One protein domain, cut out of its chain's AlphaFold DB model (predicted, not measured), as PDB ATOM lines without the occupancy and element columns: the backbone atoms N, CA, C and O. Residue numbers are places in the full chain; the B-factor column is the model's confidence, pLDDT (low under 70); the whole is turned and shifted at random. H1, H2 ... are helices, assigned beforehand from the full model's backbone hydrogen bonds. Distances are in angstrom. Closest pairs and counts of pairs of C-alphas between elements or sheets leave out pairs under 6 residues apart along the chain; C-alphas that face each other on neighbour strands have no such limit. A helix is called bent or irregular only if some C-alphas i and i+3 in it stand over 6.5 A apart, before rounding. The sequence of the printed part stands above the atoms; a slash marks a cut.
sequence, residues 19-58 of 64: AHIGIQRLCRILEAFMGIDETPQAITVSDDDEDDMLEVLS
ATOM      1  N   ALA A  19     132.071 192.525 131.998       77.69
ATOM      2  CA  ALA A  19     131.216 191.353 131.919       77.69
ATOM      3  C   ALA A  19     131.216 190.639 133.277       77.69
ATOM      4  O   ALA A  19     132.259 190.534 133.927       77.69
ATOM      5  N   HIS A  20     130.059 190.141 133.707       75.75
ATOM      6  CA  HIS A  20     129.987 189.337 134.917       75.75
ATOM      7  C   HIS A  20     130.717 188.011 134.666       75.75
ATOM      8  O   HIS A  20     130.196 187.101 134.021       75.75
ATOM      9  N   ILE A  21     131.963 187.924 135.125       76.81
ATOM     10  CA  ILE A  21     132.778 186.719 135.014       76.81
ATOM     11  C   ILE A  21     132.486 185.868 136.249       76.81
ATOM     12  O   ILE A  21     132.799 186.258 137.371       76.81
ATOM     13  N   GLY A  22     131.876 184.699 136.046       81.62
ATOM     14  CA  GLY A  22     131.701 183.721 137.118       81.62
ATOM     15  C   GLY A  22     133.048 183.226 137.653       81.62
ATOM     16  O   GLY A  22     134.037 183.178 136.920       81.62
ATOM     17  N   ILE A  23     133.072 182.806 138.918       81.75
ATOM     18  CA  ILE A  23     134.282 182.349 139.628       81.75
ATOM     19  C   ILE A  23     135.052 181.284 138.831       81.75
ATOM     20  O   ILE A  23     136.266 181.375 138.711       81.75
ATOM     21  N   GLN A  24     134.358 180.343 138.185       74.00
ATOM     22  CA  GLN A  24     134.984 179.304 137.353       74.00
ATOM     23  C   GLN A  24     135.807 179.874 136.190       74.00
ATOM     24  O   GLN A  24     136.884 179.376 135.877       74.00
ATOM     25  N   ARG A  25     135.320 180.943 135.551       79.44
ATOM     26  CA  ARG A  25     136.024 181.588 134.441       79.44
ATOM     27  C   ARG A  25     137.222 182.395 134.943       79.44
ATOM     28  O   ARG A  25     138.228 182.440 134.247       79.44
ATOM     29  N   LEU A  26     137.149 182.971 136.148       84.88
ATOM     30  CA  LEU A  26     138.310 183.578 136.810       84.88
ATOM     31  C   LEU A  26     139.382 182.529 137.130       84.88
ATOM     32  O   LEU A  26     140.542 182.763 136.806       84.88
ATOM     33  N   CYS A  27     139.003 181.375 137.690       81.31
ATOM     34  CA  CYS A  27     139.934 180.279 137.968       81.31
ATOM     35  C   CYS A  27     140.660 179.823 136.697       81.31
ATOM     36  O   CYS A  27     141.883 179.823 136.688       81.31
ATOM     37  N   ARG A  28     139.934 179.589 135.594       77.38
ATOM     38  CA  ARG A  28     140.542 179.204 134.305       77.38
ATOM     39  C   ARG A  28     141.522 180.236 133.759       77.38
ATOM     40  O   ARG A  28     142.575 179.886 133.240       77.38
ATOM     41  N   ILE A  29     141.179 181.524 133.857       85.31
ATOM     42  CA  ILE A  29     142.079 182.605 133.432       85.31
ATOM     43  C   ILE A  29     143.365 182.570 134.267       85.31
ATOM     44  O   ILE A  29     144.455 182.694 133.714       85.31
ATOM     45  N   LEU A  30     143.249 182.392 135.585       87.94
ATOM     46  CA  LEU A  30     144.398 182.320 136.487       87.94
ATOM     47  C   LEU A  30     145.253 181.072 136.236       87.94
ATOM     48  O   LEU A  30     146.471 181.193 136.161       87.94
ATOM     49  N   GLU A  31     144.632 179.909 136.049       84.12
ATOM     50  CA  GLU A  31     145.299 178.644 135.711       84.12
ATOM     51  C   GLU A  31     146.130 178.781 134.428       84.12
ATOM     52  O   GLU A  31     147.326 178.476 134.437       84.12
ATOM     53  N   ALA A  32     145.550 179.373 133.375       82.25
ATOM     54  CA  ALA A  32     146.245 179.639 132.116       82.25
ATOM     55  C   ALA A  32     147.464 180.566 132.291       82.25
ATOM     56  O   ALA A  32     148.516 180.331 131.699       82.25
ATOM     57  N   PHE A  33     147.362 181.610 133.124       84.25
ATOM     58  CA  PHE A  33     148.501 182.493 133.415       84.25
ATOM     59  C   PHE A  33     149.578 181.834 134.279       84.25
ATOM     60  O   PHE A  33     150.749 182.201 134.181       84.25
ATOM     61  N   MET A  34     149.199 180.881 135.129       85.75
ATOM     62  CA  MET A  34     150.129 180.136 135.977       85.75
ATOM     63  C   MET A  34     150.847 179.005 135.229       85.75
ATOM     64  O   MET A  34     151.699 178.348 135.824       85.75
ATOM     65  N   GLY A  35     150.530 178.784 133.947       75.31
ATOM     66  CA  GLY A  35     151.067 177.660 133.178       75.31
ATOM     67  C   GLY A  35     150.596 176.310 133.719       75.31
ATOM     68  O   GLY A  35     151.262 175.299 133.514       75.31
ATOM     69  N   ILE A  36     149.475 176.302 134.447       72.69
ATOM     70  CA  ILE A  36     148.765 175.078 134.789       72.69
ATOM     71  C   ILE A  36     147.987 174.740 133.522       72.69
ATOM     72  O   ILE A  36     146.851 175.180 133.346       72.69
ATOM     73  N   ASP A  37     148.649 174.043 132.596       63.84
ATOM     74  CA  ASP A  37     147.955 173.400 131.487       63.84
ATOM     75  C   ASP A  37     146.831 172.570 132.096       63.84
ATOM     76  O   ASP A  37     147.065 171.866 133.087       63.84
ATOM     77  N   GLU A  38     145.617 172.719 131.552       60.94
ATOM     78  CA  GLU A  38     144.479 171.877 131.900       60.94
ATOM     79  C   GLU A  38     145.025 170.461 132.019       60.94
ATOM     80  O   GLU A  38     145.448 169.869 131.026       60.94
ATOM     81  N   THR A  39     145.056 169.909 133.240       59.81
ATOM     82  CA  THR A  39     145.036 168.460 133.342       59.81
ATOM     83  C   THR A  39     143.835 168.106 132.488       59.81
ATOM     84  O   THR A  39     142.746 168.583 132.845       59.81
ATOM     85  N   PRO A  40     143.989 167.386 131.356       55.56
ATOM     86  CA  PRO A  40     142.822 166.827 130.719       55.56
ATOM     87  C   PRO A  40     142.144 166.124 131.876       55.56
ATOM     88  O   PRO A  40     142.775 165.295 132.543       55.56
ATOM     89  N   GLN A  41     140.942 166.586 132.243       51.38
ATOM     90  CA  GLN A  41     140.126 165.802 133.143       51.38
ATOM     91  C   GLN A  41     140.179 164.451 132.474       51.38
ATOM     92  O   GLN A  41     139.837 164.363 131.292       51.38
ATOM     93  N   ALA A  42     140.804 163.481 133.141       48.97
ATOM     94  CA  ALA A  42     140.788 162.127 132.666       48.97
ATOM     95  C   ALA A  42     139.301 161.839 132.649       48.97
ATOM     96  O   ALA A  42     138.698 161.605 133.697       48.97
ATOM     97  N   ILE A  43     138.687 162.033 131.483       52.12
ATOM     98  CA  ILE A  43     137.371 161.540 131.224       52.12
ATOM     99  C   ILE A  43     137.674 160.059 131.261       52.12
ATOM    100  O   ILE A  43     138.176 159.478 130.305       52.12
ATOM    101  N   THR A  44     137.509 159.470 132.437       49.91
ATOM    102  CA  THR A  44     137.294 158.048 132.560       49.91
ATOM    103  C   THR A  44     135.908 157.843 131.966       49.91
ATOM    104  O   THR A  44     134.944 157.634 132.698       49.91
ATOM    105  N   VAL A  45     135.793 158.046 130.648       48.94
ATOM    106  CA  VAL A  45     134.757 157.397 129.869       48.94
ATOM    107  C   VAL A  45     135.135 155.942 130.047       48.94
ATOM    108  O   VAL A  45     136.222 155.515 129.659       48.94
ATOM    109  N   SER A  46     134.335 155.233 130.832       49.41
ATOM    110  CA  SER A  46     134.331 153.785 130.738       49.41
ATOM    111  C   SER A  46     134.105 153.474 129.260       49.41
ATOM    112  O   SER A  46     133.216 154.093 128.685       49.41
ATOM    113  N   ASP A  47     134.874 152.576 128.638       55.03
ATOM    114  CA  ASP A  47     134.679 152.206 127.219       55.03
ATOM    115  C   ASP A  47     133.204 151.840 126.904       55.03
ATOM    116  O   ASP A  47     132.773 151.946 125.764       55.03
ATOM    117  N   ASP A  48     132.408 151.473 127.920       57.41
ATOM    118  CA  ASP A  48     130.955 151.234 127.830       57.41
ATOM    119  C   ASP A  48     130.102 152.479 127.481       57.41
ATOM    120  O   ASP A  48     129.002 152.320 126.962       57.41
ATOM    121  N   ASP A  49     130.557 153.707 127.762       56.84
ATOM    122  CA  ASP A  49     129.765 154.940 127.572       56.84
ATOM    123  C   ASP A  49     130.048 155.648 126.222       56.84
ATOM    124  O   ASP A  49     129.342 156.597 125.859       56.84
ATOM    125  N   GLU A  50     131.088 155.240 125.474       57.91
ATOM    126  CA  GLU A  50     131.425 155.856 124.175       57.91
ATOM    127  C   GLU A  50     130.419 155.484 123.078       57.91
ATOM    128  O   GLU A  50     130.034 156.350 122.287       57.91
ATOM    129  N   ASP A  51     129.948 154.234 123.058       62.25
ATOM    130  CA  ASP A  51     129.011 153.749 122.040       62.25
ATOM    131  C   ASP A  51     127.652 154.472 122.134       62.25
ATOM    132  O   ASP A  51     127.144 154.983 121.130       62.25
ATOM    133  N   ASP A  52     127.120 154.630 123.351       72.19
ATOM    134  CA  ASP A  52     125.857 155.336 123.607       72.19
ATOM    135  C   ASP A  52     125.961 156.835 123.271       72.19
ATOM    136  O   ASP A  52     125.037 157.443 122.715       72.19
ATOM    137  N   MET A  53     127.096 157.467 123.580       72.00
ATOM    138  CA  MET A  53     127.289 158.896 123.325       72.00
ATOM    139  C   MET A  53     127.459 159.198 121.831       72.00
ATOM    140  O   MET A  53     126.914 160.193 121.336       72.00
ATOM    141  N   LEU A  54     128.179 158.344 121.100       72.88
ATOM    142  CA  LEU A  54     128.351 158.467 119.652       72.88
ATOM    143  C   LEU A  54     127.028 158.272 118.904       72.88
ATOM    144  O   LEU A  54     126.741 159.032 117.972       72.88
ATOM    145  N   GLU A  55     126.191 157.326 119.338       76.19
ATOM    146  CA  GLU A  55     124.855 157.125 118.768       76.19
ATOM    147  C   GLU A  55     123.982 158.377 118.949       76.19
ATOM    148  O   GLU A  55     123.388 158.875 117.984       76.19
ATOM    149  N   VAL A  56     123.970 158.962 120.150       78.25
ATOM    150  CA  VAL A  56     123.215 160.193 120.432       78.25
ATOM    151  C   VAL A  56     123.700 161.356 119.565       78.25
ATOM    152  O   VAL A  56     122.877 162.057 118.972       78.25
ATOM    153  N   LEU A  57     125.016 161.555 119.437       77.38
ATOM    154  CA  LEU A  57     125.593 162.619 118.606       77.38
ATOM    155  C   LEU A  57     125.284 162.438 117.114       77.38
ATOM    156  O   LEU A  57     125.071 163.428 116.410       77.38
ATOM    157  N   SER A  58     125.223 161.194 116.631       76.94
ATOM    158  CA  SER A  58     124.845 160.889 115.244       76.94
ATOM    159  C   SER A  58     123.373 161.206 114.945       76.94
ATOM    160  O   SER A  58     123.037 161.599 113.828       76.94
TER     161      SER A  58
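AT A GLANCE: This is residues 19 to 58 of the 64 residues of an uncharacterized protein of Acinetobacter baumannii 625974 (UniProt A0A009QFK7). Two separate helices, H1 and H2, stand at the two ends of an outstretched link, residues 34 to 47, and their directions differ widely, so that they are not side by side. The helices do not pack on each other, and the space between them is empty. The printed part has 40 residues, with H1 followed by H2 and no named strand; the class is all helix. The whole is extended, with a radius of gyration of the C-alphas of 15.6 A, and elongated, spanning 36 by 24 by 14 A.

HOW THE PARTS SIT: H1, residues 23 to 33, and H2, residues 48 to 58, are apart, with no C-alpha of the one within 8 A of the other. In H1 every O i to N i+4 pair is within hydrogen-bond range; in H2, 6 of 7 are.

IN THESE COORDINATES: H1 begins at C-alpha 23 (134.282, 182.349, 139.628) and is 15.5 A long. H2 ends at C-alpha 58 (124.845, 160.889, 115.244) and is 17.0 A long; it is only just irregular, C-alphas 48 and 51 being 6.6 A apart.

THE WHOLE: The two C-alphas farthest apart, of Ala 19 and Asp 48, are 40.3 A apart. The printed part has no cut. The link from H1 to H2 is long. Residues 37 to 51 have pLDDT under 70.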